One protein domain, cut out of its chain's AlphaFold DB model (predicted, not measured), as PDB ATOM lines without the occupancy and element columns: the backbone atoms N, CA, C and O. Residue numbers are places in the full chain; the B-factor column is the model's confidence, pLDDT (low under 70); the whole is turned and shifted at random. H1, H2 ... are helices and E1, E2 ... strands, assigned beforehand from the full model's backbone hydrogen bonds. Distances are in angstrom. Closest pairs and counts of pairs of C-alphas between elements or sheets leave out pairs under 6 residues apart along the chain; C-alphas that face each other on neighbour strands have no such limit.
ATOM      1  N   SER A   4     201.088 259.522 203.773       79.88
ATOM      2  CA  SER A   4     201.241 260.064 202.419       79.88
ATOM      3  C   SER A   4     202.334 259.393 201.581       79.88
ATOM      4  O   SER A   4     202.371 259.602 200.376       79.88
ATOM      5  N   PHE A   5     203.210 258.581 202.174       85.56
ATOM      6  CA  PHE A   5     204.204 257.800 201.431       85.56
ATOM      7  C   PHE A   5     203.773 256.348 201.186       85.56
ATOM      8  O   PHE A   5     204.515 255.584 200.580       85.56
ATOM      9  N   GLN A   6     202.596 255.935 201.666       85.50
ATOM     10  CA  GLN A   6     202.083 254.579 201.470       85.50
ATOM     11  C   GLN A   6     201.170 254.527 200.235       85.50
ATOM     12  O   GLN A   6     200.143 255.205 200.232       85.50
ATOM     13  N   PRO A   7     201.463 253.701 199.212       88.00
ATOM     14  CA  PRO A   7     200.603 253.570 198.029       88.00
ATOM     15  C   PRO A   7     199.149 253.220 198.375       88.00
ATOM     16  O   PRO A   7     198.226 253.889 197.914       88.00
ATOM     17  N   SER A   8     198.952 252.283 199.311       89.12
ATOM     18  CA  SER A   8     197.621 251.881 199.791       89.12
ATOM     19  C   SER A   8     196.824 253.035 200.416       89.12
ATOM     20  O   SER A   8     195.600 253.031 200.387       89.12
ATOM     21  N   TYR A   9     197.495 254.043 200.989       90.12
ATOM     22  CA  TYR A   9     196.807 255.224 201.516       90.12
ATOM     23  C   TYR A   9     196.232 256.085 200.387       90.12
ATOM     24  O   TYR A   9     195.107 256.571 200.490       90.12
ATOM     25  N   HIS A  10     196.977 256.259 199.292       90.56
ATOM     26  CA  HIS A  10     196.508 257.021 198.132       90.56
ATOM     27  C   HIS A  10     195.378 256.313 197.395       90.56
ATOM     28  O   HIS A  10     194.427 256.973 196.985       90.56
ATOM     29  N   GLU A  11     195.448 254.990 197.262       91.31
ATOM     30  CA  GLU A  11     194.350 254.171 196.732       91.31
ATOM     31  C   GLU A  11     193.086 254.337 197.574       91.31
ATOM     32  O   GLU A  11     192.049 254.745 197.051       91.31
ATOM     33  N   PHE A  12     193.193 254.169 198.895       91.81
ATOM     34  CA  PHE A  12     192.089 254.416 199.819       91.81
ATOM     35  C   PHE A  12     191.516 255.834 199.676       91.81
ATOM     36  O   PHE A  12     190.305 256.018 199.563       91.81
ATOM     37  N   LYS A  13     192.373 256.861 199.616       91.62
ATOM     38  CA  LYS A  13     191.923 258.248 199.438       91.62
ATOM     39  C   LYS A  13     191.226 258.470 198.097       91.62
ATOM     40  O   LYS A  13     190.268 259.238 198.071       91.62
ATOM     41  N   LYS A  14     191.662 257.823 197.011       91.56
ATOM     42  CA  LYS A  14     190.971 257.866 195.710       91.56
ATOM     43  C   LYS A  14     189.582 257.239 195.803       91.56
ATOM     44  O   LYS A  14     188.638 257.837 195.299       91.56
ATOM     45  N   MET A  15     189.441 256.115 196.506       91.38
ATOM     46  CA  MET A  15     188.134 255.494 196.751       91.38
ATOM     47  C   MET A  15     187.221 256.421 197.558       91.38
ATOM     48  O   MET A  15     186.070 256.629 197.192       91.38
ATOM     49  N   CYS A  16     187.737 257.078 198.600       91.44
ATOM     50  CA  CYS A  16     186.933 258.004 199.399       91.44
ATOM     51  C   CYS A  16     186.398 259.211 198.618       91.44
ATOM     52  O   CYS A  16     185.345 259.732 198.984       91.44
ATOM     53  N   LYS A  17     187.063 259.633 197.534       90.94
ATOM     54  CA  LYS A  17     186.559 260.714 196.668       90.94
ATOM     55  C   LYS A  17     185.240 260.358 195.979       90.94
ATOM     56  O   LYS A  17     184.509 261.258 195.589       90.94
ATOM     57  N   LEU A  18     184.877 259.076 195.883       90.25
ATOM     58  CA  LEU A  18     183.551 258.668 195.403       90.25
ATOM     59  C   LEU A  18     182.428 259.247 196.266       90.25
ATOM     60  O   LEU A  18     181.355 259.561 195.757       90.25
ATOM     61  N   ASN A  19     182.668 259.424 197.567       86.88
ATOM     62  CA  ASN A  19     181.675 259.982 198.483       86.88
ATOM     63  C   ASN A  19     181.460 261.486 198.272       86.88
ATOM     64  O   ASN A  19     180.422 262.005 198.677       86.88
ATOM     65  N   GLU A  20     182.402 262.164 197.615       88.50
ATOM     66  CA  GLU A  20     182.317 263.581 197.250       88.50
ATOM     67  C   GLU A  20     181.528 263.788 195.946       88.50
ATOM     68  O   GLU A  20     181.045 264.890 195.690       88.50
ATOM     69  N   LEU A  21     181.355 262.731 195.140       89.62
ATOM     70  CA  LEU A  21     180.575 262.794 193.909       89.62
ATOM     71  C   LEU A  21     179.068 262.895 194.206       89.62
ATOM     72  O   LEU A  21     178.573 262.250 195.148       89.62
ATOM     73  N   PRO A  22     178.317 263.648 193.378       89.94
ATOM     74  CA  PRO A  22     176.862 263.654 193.433       89.94
ATOM     75  C   PRO A  22     176.302 262.247 193.189       89.94
ATOM     76  O   PRO A  22     176.919 261.410 192.534       89.94
ATOM     77  N   ASN A  23     175.114 261.973 193.726       89.69
ATOM     78  CA  ASN A  23     174.428 260.700 193.513       89.69
ATOM     79  C   ASN A  23     173.789 260.689 192.118       89.69
ATOM     80  O   ASN A  23     172.602 260.965 191.972       89.69
ATOM     81  N   ASN A  24     174.613 260.425 191.109       91.31
ATOM     82  CA  ASN A  24     174.234 260.316 189.709       91.31
ATOM     83  C   ASN A  24     174.916 259.099 189.059       91.31
ATOM     84  O   ASN A  24     175.687 258.380 189.700       91.31
ATOM     85  N   GLU A  25     174.644 258.907 187.772       91.62
ATOM     86  CA  GLU A  25     175.154 257.789 186.978       91.62
ATOM     87  C   GLU A  25     176.684 257.642 187.044       91.62
ATOM     88  O   GLU A  25     177.181 256.528 187.197       91.62
ATOM     89  N   GLU A  26     177.438 258.748 187.033       93.44
ATOM     90  CA  GLU A  26     178.904 258.706 187.115       93.44
ATOM     91  C   GLU A  26     179.378 258.015 188.400       93.44
ATOM     92  O   GLU A  26     180.235 257.127 188.363       93.44
ATOM     93  N   LYS A  27     178.812 258.399 189.550       92.94
ATOM     94  CA  LYS A  27     179.153 257.778 190.834       92.94
ATOM     95  C   LYS A  27     178.783 256.302 190.847       92.94
ATOM     96  O   LYS A  27     179.551 255.491 191.358       92.94
ATOM     97  N   TYR A  28     177.625 255.957 190.300       93.38
ATOM     98  CA  TYR A  28     177.139 254.583 190.307       93.38
ATOM     99  C   TYR A  28     178.009 253.670 189.441       93.38
ATOM    100  O   TYR A  28     178.455 252.629 189.917       93.38
ATOM    101  N   ASN A  29     178.347 254.109 188.227       94.69
ATOM    102  CA  ASN A  29     179.208 253.361 187.312       94.69
ATOM    103  C   ASN A  29     180.616 253.182 187.894       94.69
ATOM    104  O   ASN A  29     181.193 252.102 187.797       94.69
ATOM    105  N   LYS A  30     181.157 254.201 188.582       94.44
ATOM    106  CA  LYS A  30     182.431 254.055 189.302       94.44
ATOM    107  C   LYS A  30     182.346 253.019 190.422       94.44
ATOM    108  O   LYS A  30     183.297 252.266 190.590       94.44
ATOM    109  N   ILE A  31     181.248 252.967 191.181       93.44
ATOM    110  CA  ILE A  31     181.066 251.952 192.233       93.44
ATOM    111  C   ILE A  31     181.047 250.555 191.609       93.44
ATOM    112  O   ILE A  31     181.831 249.710 192.026       93.44
ATOM    113  N   LEU A  32     180.234 250.344 190.572       94.06
ATOM    114  CA  LEU A  32     180.127 249.063 189.869       94.06
ATOM    115  C   LEU A  32     181.463 248.611 189.254       94.06
ATOM    116  O   LEU A  32     181.805 247.434 189.339       94.06
ATOM    117  N   SER A  33     182.277 249.543 188.744       93.06
ATOM    118  CA  SER A  33     183.590 249.217 188.169       93.06
ATOM    119  C   SER A  33     184.596 248.630 189.164       93.06
ATOM    120  O   SER A  33     185.507 247.933 188.739       93.06
ATOM    121  N   TYR A  34     184.444 248.848 190.480       91.31
ATOM    122  CA  TYR A  34     185.309 248.178 191.468       91.31
ATOM    123  C   TYR A  34     185.050 246.672 191.568       91.31
ATOM    124  O   TYR A  34     185.861 245.961 192.157       91.31
ATOM    125  N   TYR A  35     183.926 246.215 191.022       91.56
ATOM    126  CA  TYR A  35     183.474 244.830 191.043       91.56
ATOM    127  C   TYR A  35     183.457 244.211 189.640       91.56
ATOM    128  O   TYR A  35     182.956 243.102 189.490       91.56
ATOM    129  N   ASP A  36     183.963 244.924 188.625       91.75
ATOM    130  CA  ASP A  36     183.865 244.541 187.212       91.75
ATOM    131  C   ASP A  36     182.409 244.299 186.757       91.75
ATOM    132  O   ASP A  36     182.114 243.371 186.006       91.75
ATOM    133  N   LEU A  37     181.483 245.146 187.228       93.19
ATOM    134  CA  LEU A  37     180.049 245.062 186.930       93.19
ATOM    135  C   LEU A  37     179.534 246.274 186.149       93.19
ATOM    136  O   LEU A  37     180.095 247.369 186.196       93.19
ATOM    137  N   ASP A  38     178.381 246.077 185.516       94.75
ATOM    138  CA  ASP A  38     177.473 247.127 185.061       94.75
ATOM    139  C   ASP A  38     176.066 246.924 185.658       94.75
ATOM    140  O   ASP A  38     175.818 245.982 186.417       94.75
ATOM    141  N   TRP A  39     175.139 247.832 185.343       91.06
ATOM    142  CA  TRP A  39     173.771 247.785 185.861       91.06
ATOM    143  C   TRP A  39     173.028 246.503 185.492       91.06
ATOM    144  O   TRP A  39     172.380 245.913 186.355       91.06
ATOM    145  N   ASN A  40     173.123 246.070 184.235       92.44
ATOM    146  CA  ASN A  40     172.400 244.897 183.748       92.44
ATOM    147  C   ASN A  40     172.922 243.638 184.436       92.44
ATOM    148  O   ASN A  40     172.153 242.890 185.034       92.44
ATOM    149  N   THR A  41     174.244 243.480 184.457       93.00
ATOM    150  CA  THR A  41     174.926 242.368 185.114       93.00
ATOM    151  C   THR A  41     174.582 242.329 186.599       93.00
ATOM    152  O   THR A  41     174.294 241.262 187.138       93.00
ATOM    153  N   MET A  42     174.551 243.484 187.275       92.56
ATOM    154  CA  MET A  42     174.146 243.564 188.678       92.56
ATOM    155  C   MET A  42     172.707 243.065 188.874       92.56
ATOM    156  O   MET A  42     172.480 242.220 189.735       92.56
ATOM    157  N   PHE A  43     171.741 243.546 188.085       89.19
ATOM    158  CA  PHE A  43     170.338 243.135 188.222       89.19
ATOM    159  C   PHE A  43     170.097 241.660 187.877       89.19
ATOM    160  O   PHE A  43     169.232 241.031 188.483       89.19
ATOM    161  N   GLU A  44     170.855 241.101 186.935       91.31
ATOM    162  CA  GLU A  44     170.733 239.697 186.528       91.31
ATOM    163  C   GLU A  44     171.377 238.733 187.530       91.31
ATOM    164  O   GLU A  44     170.847 237.651 187.790       91.31
ATOM    165  N   THR A  45     172.531 239.103 188.091       89.50
ATOM    166  CA  THR A  45     173.345 238.188 188.906       89.50
ATOM    167  C   THR A  45     173.110 238.340 190.404       89.50
ATOM    168  O   THR A  45     173.276 237.373 191.154       89.50
ATOM    169  N   MET A  46     172.711 239.528 190.868       90.50
ATOM    170  CA  MET A  46     172.562 239.804 192.292       90.50
ATOM    171  C   MET A  46     171.124 239.656 192.752       90.50
ATOM    172  O   MET A  46     170.183 240.186 192.165       90.50
ATOM    173  N   LYS A  47     170.959 238.979 193.889       90.44
ATOM    174  CA  LYS A  47     169.654 238.857 194.530       90.44
ATOM    175  C   LYS A  47     169.351 240.125 195.330       90.44
ATOM    176  O   LYS A  47     170.107 240.434 196.256       90.44
ATOM    177  N   PRO A  48     168.252 240.833 195.027       91.56
ATOM    178  CA  PRO A  48     167.817 241.943 195.854       91.56
ATOM    179  C   PRO A  48     167.447 241.472 197.260       91.56
ATOM    180  O   PRO A  48     166.886 240.393 197.456       91.56
ATOM    181  N   ILE A  49     167.718 242.324 198.238       92.00
ATOM    182  CA  ILE A  49     167.314 242.155 199.628       92.00
ATOM    183  C   ILE A  49     166.176 243.139 199.888       92.00
ATOM    184  O   ILE A  49     166.360 244.355 199.786       92.00
ATOM    185  N   GLN A  50     164.997 242.618 200.226       88.88
ATOM    186  CA  GLN A  50     163.874 243.447 200.653       88.88
ATOM    187  C   GLN A  50     164.216 244.102 201.994       88.88
ATOM    188  O   GLN A  50     164.707 243.432 202.906       88.88
ATOM    189  N   THR A  51     163.976 245.406 202.123       87.50
ATOM    190  CA  THR A  51     164.148 246.094 203.408       87.50
ATOM    191  C   THR A  51     162.829 246.107 204.186       87.50
ATOM    192  O   THR A  51     161.807 245.605 203.717       87.50
ATOM    193  N   SER A  52     162.834 246.665 205.400       88.00
ATOM    194  CA  SER A  52     161.598 246.879 206.166       88.00
ATOM    195  C   SER A  52     160.637 247.862 205.488       88.00
ATOM    196  O   SER A  52     159.454 247.869 205.808       88.00
ATOM    197  N   ASP A  53     161.144 248.703 204.585       87.94
ATOM    198  CA  ASP A  53     160.335 249.553 203.719       87.94
ATOM    199  C   ASP A  53     159.975 248.759 202.455       87.94
ATOM    200  O   ASP A  53     160.831 248.363 201.664       87.94
ATOM    201  N   GLU A  54     158.683 248.498 202.262       88.38
ATOM    202  CA  GLU A  54     158.192 247.696 201.141       88.38
ATOM    203  C   GLU A  54     158.383 248.361 199.765       88.38
ATOM    204  O   GLU A  54     158.241 247.690 198.739       88.38
ATOM    205  N   TYR A  55     158.697 249.660 199.743       91.56
ATOM    206  CA  TYR A  55     159.017 250.438 198.544       91.56
ATOM    207  C   TYR A  55     160.527 250.604 198.358       91.56
ATOM    208  O   TYR A  55     160.965 251.376 197.507       91.56
ATOM    209  N   GLN A  56     161.341 249.892 199.139       93.38
ATOM    210  CA  GLN A  56     162.789 249.949 199.051       93.38
ATOM    211  C   GLN A  56     163.389 248.554 198.879       93.38
ATOM    212  O   GLN A  56     163.101 247.607 199.611       93.38
ATOM    213  N   ILE A  57     164.300 248.454 197.918       93.69
ATOM    214  CA  ILE A  57     165.077 247.253 197.641       93.69
ATOM    215  C   ILE A  57     166.558 247.580 197.794       93.69
ATOM    216  O   ILE A  57     167.016 248.646 197.383       93.69
ATOM    217  N   LYS A  58     167.322 246.665 198.386       94.50
ATOM    218  CA  LYS A  58     168.765 246.802 198.576       94.50
ATOM    219  C   LYS A  58     169.524 245.795 197.713       94.50
ATOM    220  O   LYS A  58     169.275 244.599 197.809       94.50
ATOM    221  N   TYR A  59     170.499 246.266 196.946       94.19
ATOM    222  CA  TYR A  59     171.502 245.438 196.274       94.19
ATOM    223  C   TYR A  59     172.832 245.587 197.004       94.19
ATOM    224  O   TYR A  59     173.289 246.711 197.204       94.19
ATOM    225  N   MET A  60     173.429 244.476 197.430       92.62
ATOM    226  CA  MET A  60     174.759 244.447 198.045       92.62
ATOM    227  C   MET A  60     175.755 243.889 197.039       92.62
ATOM    228  O   MET A  60     175.562 242.769 196.576       92.62
ATOM    229  N   LEU A  61     176.808 244.649 196.731       91.38
ATOM    230  CA  LEU A  61     177.868 244.194 195.828       91.38
ATOM    231  C   LEU A  61     178.879 243.293 196.552       91.38
ATOM    232  O   LEU A  61     179.498 242.432 195.934       91.38
ATOM    233  N   GLY A  62     178.991 243.452 197.874       84.19
ATOM    234  CA  GLY A  62     179.770 242.587 198.751       84.19
ATOM    235  C   GLY A  62     181.082 243.204 199.228       84.19
ATOM    236  O   GLY A  62     181.574 244.214 198.711       84.19
ATOM    237  N   GLU A  63     181.659 242.548 200.235       82.69
ATOM    238  CA  GLU A  63     182.932 242.936 200.830       82.69
ATOM    239  C   GLU A  63     184.098 242.544 199.918       82.69
ATOM    240  O   GLU A  63     184.260 241.384 199.542       82.69
ATOM    241  N   THR A  64     184.945 243.515 199.595       87.81
ATOM    242  CA  THR A  64     186.148 243.318 198.782       87.81
ATOM    243  C   THR A  64     187.379 243.814 199.526       87.81
ATOM    244  O   THR A  64     187.327 244.776 200.295       87.81
ATOM    245  N   LYS A  65     188.517 243.152 199.294       86.75
ATOM    246  CA  LYS A  65     189.799 243.478 199.921       86.75
ATOM    247  C   LYS A  65     190.883 243.712 198.880       86.75
ATOM    248  O   LYS A  65     191.119 242.872 198.019       86.75
ATOM    249  N   ILE A  66     191.602 244.822 199.020       84.94
ATOM    250  CA  ILE A  66     192.754 245.175 198.189       84.94
ATOM    251  C   ILE A  66     194.021 245.128 199.051       84.94
ATOM    252  O   ILE A  66     194.099 245.723 200.134       84.94
ATOM    253  N   HIS A  67     195.025 244.388 198.570       83.94
ATOM    254  CA  HIS A  67     196.381 244.301 199.136       83.94
ATOM    255  C   HIS A  67     196.452 244.030 200.649       83.94
ATOM    256  O   HIS A  67     197.382 244.462 201.330       83.94
ATOM    257  N   ASN A  68     195.457 243.332 201.200       83.44
ATOM    258  CA  ASN A  68     195.305 243.075 202.633       83.44
ATOM    259  C   ASN A  68     195.304 244.319 203.546       83.44
ATOM    260  O   ASN A  68     195.544 244.207 204.752       83.44
ATOM    261  N   ARG A  69     195.058 245.500 202.978       87.50
ATOM    262  CA  ARG A  69     195.126 246.783 203.686       87.50
ATOM    263  C   ARG A  69     193.890 247.628 203.495       87.50
ATOM    264  O   ARG A  69     193.606 248.433 204.367       87.50
ATOM    265  N   ILE A  70     193.192 247.485 202.379       91.00
ATOM    266  CA  ILE A  70     191.952 248.208 202.127       91.00
ATOM    267  C   ILE A  70     190.842 247.182 202.080       91.00
ATOM    268  O   ILE A  70     190.981 246.151 201.429       91.00
ATOM    269  N   GLU A  71     189.756 247.469 202.771       92.50
ATOM    270  CA  GLU A  71     188.542 246.675 202.713       92.50
ATOM    271  C   GLU A  71     187.385 247.620 202.454       92.50
ATOM    272  O   GLU A  71     187.334 248.705 203.032       92.50
ATOM    273  N   PHE A  72     186.490 247.247 201.559       92.44
ATOM    274  CA  PHE A  72     185.373 248.092 201.183       92.44
ATOM    275  C   PHE A  72     184.137 247.258 200.900       92.44
ATOM    276  O   PHE A  72     184.231 246.089 200.537       92.44
ATOM    277  N   ASP A  73     182.990 247.884 201.093       92.25
ATOM    278  CA  ASP A  73     181.680 247.313 200.831       92.25
ATOM    279  C   ASP A  73     180.800 248.391 200.212       92.25
ATOM    280  O   ASP A  73     180.940 249.589 200.493       92.25
ATOM    281  N   SER A  74     179.909 247.976 199.326       93.00
ATOM    282  CA  SER A  74     179.049 248.899 198.615       93.00
ATOM    283  C   SER A  74     177.762 248.249 198.145       93.00
ATOM    284  O   SER A  74     177.588 247.029 198.142       93.00
ATOM    285  N   GLY A  75     176.819 249.102 197.776       93.31
ATOM    286  CA  GLY A  75     175.509 248.672 197.344       93.31
ATOM    287  C   GLY A  75     174.632 249.829 196.915       93.31
ATOM    288  O   GLY A  75     175.025 250.996 196.952       93.31
ATOM    289  N   PHE A  76     173.404 249.496 196.552       94.38
ATOM    290  CA  PHE A  76     172.407 250.455 196.108       94.38
ATOM    291  C   PHE A  76     171.091 250.219 196.829       94.38
ATOM    292  O   PHE A  76     170.584 249.101 196.881       94.38
ATOM    293  N   PHE A  77     170.518 251.296 197.350       93.25
ATOM    294  CA  PHE A  77     169.120 251.343 197.741       93.25
ATOM    295  C   PHE A  77     168.313 251.884 196.570       93.25
ATOM    296  O   PHE A  77     168.499 253.030 196.157       93.25
ATOM    297  N   VAL A  78     167.416 251.062 196.051       93.75
ATOM    298  CA  VAL A  78     166.483 251.400 194.982       93.75
ATOM    299  C   VAL A  78     165.133 251.680 195.625       93.75
ATOM    300  O   VAL A  78     164.583 250.827 196.316       93.75
ATOM    301  N   TYR A  79     164.625 252.891 195.427       94.06
ATOM    302  CA  TYR A  79     163.323 253.328 195.912       94.06
ATOM    303  C   TYR A  79     162.329 253.257 194.765       94.06
ATOM    304  O   TYR A  79     162.577 253.824 193.697       94.06
ATOM    305  N   LEU A  80     161.218 252.577 195.002       94.62
ATOM    306  CA  LEU A  80     160.149 252.369 194.046       94.62
ATOM    307  C   LEU A  80     158.984 253.323 194.309       94.62
ATOM    308  O   LEU A  80     158.838 253.890 195.394       94.62
ATOM    309  N   ASP A  81     158.145 253.502 193.300       94.75
ATOM    310  CA  ASP A  81     156.865 254.174 193.451       94.75
ATOM    311  C   ASP A  81     155.849 253.286 194.191       94.75
ATOM    312  O   ASP A  81     156.084 252.108 194.466       94.75
ATOM    313  N   LYS A  82     154.670 253.841 194.494       92.69
ATOM    314  CA  LYS A  82     153.610 253.102 195.199       92.69
ATOM    315  C   LYS A  82     153.105 251.878 194.430       92.69
ATOM    316  O   LYS A  82     152.560 250.966 195.042       92.69
ATOM    317  N   THR A  83     153.260 251.866 193.105       92.25
ATOM    318  CA  THR A  83     152.868 250.728 192.263       92.25
ATOM    319  C   THR A  83     153.923 249.621 192.249       92.25
ATOM    320  O   THR A  83     153.622 248.508 191.824       92.25
ATOM    321  N   LYS A  84     155.138 249.907 192.744       88.31
ATOM    322  CA  LYS A  84     156.327 249.045 192.693       88.31
ATOM    323  C   LYS A  84     156.755 248.690 191.264       88.31
ATOM    324  O   LYS A  84     157.459 247.703 191.066       88.31
ATOM    325  N   GLN A  85     156.345 249.488 190.276       89.44
ATOM    326  CA  GLN A  85     156.680 249.282 188.863       89.44
ATOM    327  C   GLN A  85     157.772 250.239 188.384       89.44
ATOM    328  O   GLN A  85     158.465 249.928 187.419       89.44
ATOM    329  N   ASN A  86     157.956 251.380 189.060       93.44
ATOM    330  CA  ASN A  86     158.896 252.412 188.630       93.44
ATOM    331  C   ASN A  86     159.947 252.707 189.696       93.44
ATOM    332  O   ASN A  86     159.634 252.801 190.883       93.44
ATOM    333  N   ILE A  87     161.188 252.930 189.260       92.75
ATOM    334  CA  ILE A  87     162.264 253.429 190.119       92.75
ATOM    335  C   ILE A  87     162.118 254.946 190.253       92.75
ATOM    336  O   ILE A  87     162.159 255.676 189.268       92.75
ATOM    337  N   VAL A  88     161.986 255.423 191.488       94.69
ATOM    338  CA  VAL A  88     161.872 256.850 191.824       94.69
ATOM    339  C   VAL A  88     163.232 257.441 192.174       94.69
ATOM    340  O   VAL A  88     163.523 258.592 191.853       94.69
ATOM    341  N   ARG A  89     164.076 256.674 192.872       93.25
ATOM    342  CA  ARG A  89     165.390 257.139 193.330       93.25
ATOM    343  C   ARG A  89     166.343 255.972 193.521       93.25
ATOM    344  O   ARG A  89     165.941 254.905 193.971       93.25
ATOM    345  N   ILE A  90     167.626 256.225 193.294       92.38
ATOM    346  CA  ILE A  90     168.713 255.326 193.672       92.38
ATOM    347  C   ILE A  90     169.625 256.055 194.662       92.38
ATOM    348  O   ILE A  90     170.003 257.207 194.452       92.38
ATOM    349  N   SER A  91     169.974 255.398 195.765       91.81
ATOM    350  CA  SER A  91     170.928 255.914 196.747       91.81
ATOM    351  C   SER A  91     172.079 254.925 196.929       91.81
ATOM    352  O   SER A  91     171.831 253.791 197.340       91.81
ATOM    353  N   PRO A  92     173.331 255.316 196.640       92.56
ATOM    354  CA  PRO A  92     174.474 254.433 196.774       92.56
ATOM    355  C   PRO A  92     174.963 254.385 198.224       92.56
ATOM    356  O   PRO A  92     175.142 255.406 198.897       92.56
ATOM    357  N   TYR A  93     175.269 253.181 198.675       89.50
ATOM    358  CA  TYR A  93     176.070 252.922 199.855       89.50
ATOM    359  C   TYR A  93     177.497 252.605 199.411       89.50
ATOM    360  O   TYR A  93     177.703 251.764 198.543       89.50
ATOM    361  N   PHE A  94     178.480 253.285 199.991       91.44
ATOM    362  CA  PHE A  94     179.885 252.963 199.789       91.44
ATOM    363  C   PHE A  94     180.647 253.204 201.085       91.44
ATOM    364  O   PHE A  94     180.631 254.306 201.640       91.44
ATOM    365  N   PHE A  95     181.327 252.174 201.557       91.31
ATOM    366  CA  PHE A  95     182.189 252.209 202.719       91.31
ATOM    367  C   PHE A  95     183.558 251.674 202.333       91.31
ATOM    368  O   PHE A  95     183.659 250.634 201.697       91.31
ATOM    369  N   ALA A  96     184.616 252.352 202.768       92.31
ATOM    370  CA  ALA A  96     185.967 251.824 202.693       92.31
ATOM    371  C   ALA A  96     186.690 252.047 204.020       92.31
ATOM    372  O   ALA A  96     186.556 253.098 204.656       92.31
ATOM    373  N   ARG A  97     187.504 251.070 204.407       92.06
ATOM    374  CA  ARG A  97     188.465 251.134 205.503       92.06
ATOM    375  C   ARG A  97     189.864 250.831 205.002       92.06
ATOM    376  O   ARG A  97     190.057 250.032 204.092       92.06
ATOM    377  N   TRP A  98     190.845 251.449 205.637       92.00
ATOM    378  CA  TRP A  98     192.256 251.254 205.368       92.00
ATOM    379  C   TRP A  98     193.010 250.985 206.666       92.00
ATOM    380  O   TRP A  98     193.052 251.833 207.554       92.00
ATOM    381  N   ASP A  99     193.609 249.804 206.765       89.50
ATOM    382  CA  ASP A  99     194.488 249.392 207.850       89.50
ATOM    383  C   ASP A  99     195.850 250.079 207.709       89.50
ATOM    384  O   ASP A  99     196.595 249.873 206.741       89.50
ATOM    385  N   THR A 100     196.193 250.893 208.704       84.31
ATOM    386  CA  THR A 100     197.435 251.665 208.704       84.31
ATOM    387  C   THR A 100     198.673 250.794 208.952       84.31
ATOM    388  O   THR A 100     199.798 251.252 208.712       84.31
ATOM    389  N   LYS A 101     198.478 249.564 209.464       80.94
ATOM    390  CA  LYS A 101     199.506 248.607 209.905       80.94
ATOM    391  C   LYS A 101     200.565 249.228 210.825       80.94
ATOM    392  O   LYS A 101     201.725 248.803 210.817       80.94
ATOM    393  N   ARG A 102     200.211 250.266 211.596       75.56
ATOM    394  CA  ARG A 102     201.154 250.896 212.525       75.56
ATOM    395  C   ARG A 102     201.454 249.982 213.708       75.56
ATOM    396  O   ARG A 102     200.574 249.353 214.277       75.56
ATOM    397  N   LYS A 103     202.729 249.975 214.084       74.88
ATOM    398  CA  LYS A 103     203.207 249.492 215.377       74.88
ATOM    399  C   LYS A 103     203.465 250.714 216.239       74.88
ATOM    400  O   LYS A 103     204.000 251.700 215.723       74.88
ATOM    401  N   TYR A 104     203.146 250.642 217.518       77.38
ATOM    402  CA  TYR A 104     203.634 251.624 218.476       77.38
ATOM    403  C   TYR A 104     204.471 250.948 219.539       77.38
ATOM    404  O   TYR A 104     204.333 249.763 219.842       77.38
ATOM    405  N   LEU A 105     205.381 251.754 220.062       80.25
ATOM    406  CA  LEU A 105     206.180 251.405 221.209       80.25
ATOM    407  C   LEU A 105     205.330 251.666 222.454       80.25
ATOM    408  O   LEU A 105     204.791 252.761 222.603       80.25
ATOM    409  N   THR A 106     205.215 250.680 223.332       81.88
ATOM    410  CA  THR A 106     204.637 250.854 224.667       81.88
ATOM    411  C   THR A 106     205.654 250.446 225.726       81.88
ATOM    412  O   THR A 106     206.625 249.743 225.437       81.88
ATOM    413  N   THR A 107     205.467 250.915 226.954       84.94
ATOM    414  CA  THR A 107     206.275 250.503 228.104       84.94
ATOM    415  C   THR A 107     205.783 249.164 228.628       84.94
ATOM    416  O   THR A 107     204.643 249.053 229.073       84.94
ATOM    417  N   LYS A 108     206.669 248.168 228.620       84.31
ATOM    418  CA  LYS A 108     206.435 246.860 229.234       84.31
ATOM    419  C   LYS A 108     206.850 246.846 230.709       84.31
ATOM    420  O   LYS A 108     206.245 246.155 231.521       84.31
ATOM    421  N   SER A 109     207.878 247.619 231.069       83.94
ATOM    422  CA  SER A 109     208.303 247.860 232.455       83.94
ATOM    423  C   SER A 109     209.058 249.191 232.578       83.94
ATOM    424  O   SER A 109     209.293 249.861 231.575       83.94
ATOM    425  N   ILE A 110     209.487 249.550 233.796       79.50
ATOM    426  CA  ILE A 110     210.204 250.804 234.116       79.50
ATOM    427  C   ILE A 110     211.428 251.050 233.210       79.50
ATOM    428  O   ILE A 110     211.771 252.199 232.951       79.50
ATOM    429  N   ALA A 111     212.063 249.992 232.695       81.38
ATOM    430  CA  ALA A 111     213.223 250.089 231.806       81.38
ATOM    431  C   ALA A 111     213.100 249.230 230.532       81.38
ATOM    432  O   ALA A 111     214.110 248.930 229.900       81.38
ATOM    433  N   SER A 112     211.892 248.800 230.149       85.00
ATOM    434  CA  SER A 112     211.707 248.008 228.927       85.00
ATOM    435  C   SER A 112     210.515 248.463 228.097       85.00
ATOM    436  O   SER A 112     209.456 248.823 228.614       85.00
ATOM    437  N   TYR A 113     210.709 248.409 226.785       85.12
ATOM    438  CA  TYR A 113     209.712 248.745 225.785       85.12
ATOM    439  C   TYR A 113     209.331 247.501 224.995       85.12
ATOM    440  O   TYR A 113     210.158 246.616 224.774       85.12
ATOM    441  N   GLU A 114     208.095 247.458 224.521       88.06
ATOM    442  CA  GLU A 114     207.645 246.454 223.569       88.06
ATOM    443  C   GLU A 114     206.929 247.104 222.388       88.06
ATOM    444  O   GLU A 114     206.351 248.187 222.491       88.06
ATOM    445  N   LEU A 115     207.005 246.440 221.238       83.75
ATOM    446  CA  LEU A 115     206.241 246.818 220.058       83.75
ATOM    447  C   LEU A 115     204.907 246.085 220.096       83.75
ATOM    448  O   LEU A 115     204.879 244.859 219.991       83.75
ATOM    449  N   VAL A 116     203.817 246.839 220.186       79.19
ATOM    450  CA  VAL A 116     202.461 246.291 220.126       79.19
ATOM    451  C   VAL A 116     201.859 246.558 218.755       79.19
ATOM    452  O   VAL A 116     202.061 247.611 218.138       79.19
ATOM    453  N   PHE A 117     201.143 245.550 218.263       71.69
ATOM    454  CA  PHE A 117     200.296 245.660 217.091       71.69
ATOM    455  C   PHE A 117     198.907 246.091 217.545       71.69
ATOM    456  O   PHE A 117     198.180 245.298 218.135       71.69
ATOM    457  N   GLU A 118     198.521 247.319 217.227       68.31
ATOM    458  CA  GLU A 118     197.122 247.728 217.288       68.31
ATOM    459  C   GLU A 118     196.681 248.079 215.884       68.31
ATOM    460  O   GLU A 118     197.248 248.938 215.199       68.31
ATOM    461  N   THR A 119     195.658 247.371 215.440       67.25
ATOM    462  CA  THR A 119     195.006 247.650 214.175       67.25
ATOM    463  C   THR A 119     194.278 248.981 214.282       67.25
ATOM    464  O   THR A 119     193.222 249.081 214.900       67.25
ATOM    465  N   THR A 120     194.854 250.013 213.670       75.19
ATOM    466  CA  THR A 120     194.221 251.325 213.520       75.19
ATOM    467  C   THR A 120     193.767 251.493 212.080       75.19
ATOM    468  O   THR A 120     194.510 251.179 211.145       75.19
ATOM    469  N   TYR A 121     192.550 252.003 211.899       82.69
ATOM    470  CA  TYR A 121     191.921 252.133 210.589       82.69
ATOM    471  C   TYR A 121     191.623 253.596 210.262       82.69
ATOM    472  O   TYR A 121     191.112 254.337 211.098       82.69
ATOM    473  N   GLY A 122     191.898 254.003 209.023       84.00
ATOM    474  CA  GLY A 122     191.188 255.121 208.402       84.00
ATOM    475  C   GLY A 122     189.899 254.607 207.762       84.00
ATOM    476  O   GLY A 122     189.888 253.490 207.255       84.00
ATOM    477  N   SER A 123     188.821 255.388 207.759       88.19
ATOM    478  CA  SER A 123     187.575 255.000 207.088       88.19
ATOM    479  C   SER A 123     186.883 256.177 206.411       88.19
ATOM    480  O   SER A 123     187.122 257.341 206.738       88.19
ATOM    481  N   CYS A 124     186.042 255.870 205.429       88.50
ATOM    482  CA  CYS A 124     185.129 256.818 204.812       88.50
ATOM    483  C   CYS A 124     183.829 256.104 204.435       88.50
ATOM    484  O   CYS A 124     183.841 254.950 204.012       88.50
ATOM    485  N   THR A 125     182.705 256.795 204.602       82.06
ATOM    486  CA  THR A 125     181.369 256.276 204.294       82.06
ATOM    487  C   THR A 125     180.581 257.310 203.501       82.06
ATOM    488  O   THR A 125     180.712 258.511 203.745       82.06
ATOM    489  N   SER A 126     179.777 256.849 202.544       62.66
ATOM    490  CA  SER A 126     178.836 257.684 201.795       62.66
ATOM    491  C   SER A 126     177.644 258.127 202.644       62.66
ATOM    492  O   SER A 126     176.919 259.040 202.244       62.66
TER     493      SER A 126
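What this domain is: This is residues 4 to 126 of the 132 residues of an uncharacterized protein of Helicobacter didelphidarum (UniProt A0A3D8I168). A long, twisted sheet, built on the two long strands E3 and E4 side by side, has H1 and H2 over one face and no named helix over the opposite one, while the hairpin of E5 and E6 sticks out as an arm past one end. E7 returns from that arm to the sheet beside E4, E1 and E2 lie one after the other along the far side of E3, and the small H3 sits off the sheet near H2. The printed part has 123 residues, with three named helices followed by seven named strands; the larger sheet, of E1, E2, E3, E4 and E7, is branched and its neighbour pairs are antiparallel, as are E5 and E6. The class is mixed, helices and strands, and the whole is loose, with a radius of gyration of the C-alphas of 19.4 A and spans of 72 by 30 by 25 A, a rod whose length is partly that of the arm.

How they stand to each other: In order, the parts are H1, residues 7 to 20; H2, residues 25 to 33; H3, residues 39 to 45; E1, residues 56 to 60; E2, residues 64 to 66; E3, residues 70 to 80; E4, residues 87 to 99; E5, residues 103 to 109; E6, residues 112 to 117; and E7, residues 121 to 125. H1 is on the branched sheet at a height of 8.5 A, over E4 and, only just, with 3 C-alphas, over E7; it runs along the strands, at 23 degrees to E4 on the local plane. Its closest C-alphas to E7 are those of Cys 16 and Cys 124, 5.8 A. H2 is on the same face at a height of 9.8 A, slantwise to the strands at 48 degrees to E4 on the local plane; its closest C-alphas to E4 are those of Tyr 28 and Pro 92, 7.0 A. H1 and H2, a helical hairpin, only just touch, with 3 pairs of C-alphas within 8 A, made by residue 18 of H1 alone; Leu 18 and Lys 27 have the closest C-alphas, 6.4 A. H3 is not on the sheet and is close to H2 but not clearly touching it, the closest C-alphas being those of Leu 32 and Trp 39, 7.6 A. E1 and E2 lie on one side of E3, beside its residues 75 to 79 and 70 to 72, and E4 on the other side. Within hydrogen-bond range are N 59 and O 76 of E1 and E3, 2.8 A, N 64 and O 72 of E2 and E3, 2.8 A, and N 75 and O 93 of E3 and E4, 2.9 A. E2, E3 and E4 form a meander, each strand the antiparallel neighbour of the one before. E5 and E6 form a hairpin, with N 106 and O 114 2.9 A apart; both are apart from E3. E7 pairs with E4, with N 98 and O 122 2.8 A apart. Every O i to N i+4 pair is within hydrogen-bond range in H2 and H3, and 7 of 10 in H1.

Where its parts are: H1 begins at C-alpha 7, (200.603, 253.570, 198.029), and measures 20.9 A from first to last C-alpha; H2 measures 12.1 A and H3 10.1 A. E3 measures 33.1 A and E4 37.0 A, from C-alpha 87 at (162.264, 253.429, 190.119) to C-alpha 99. E5 measures 17.9 A, E6 16.6 A, E1 13.2 A and E2 6.9 A. E7 measures 13.0 A and ends at C-alpha 125, (181.369, 256.276, 204.294).

The domain as a whole: The two C-alphas farthest apart are those of Thr 83 and Ala 111, 72.2 A. The printed part has no cut and no long link. The mean pLDDT of the printed part is 88.5, and residues 118, 119 and 126 are under 70.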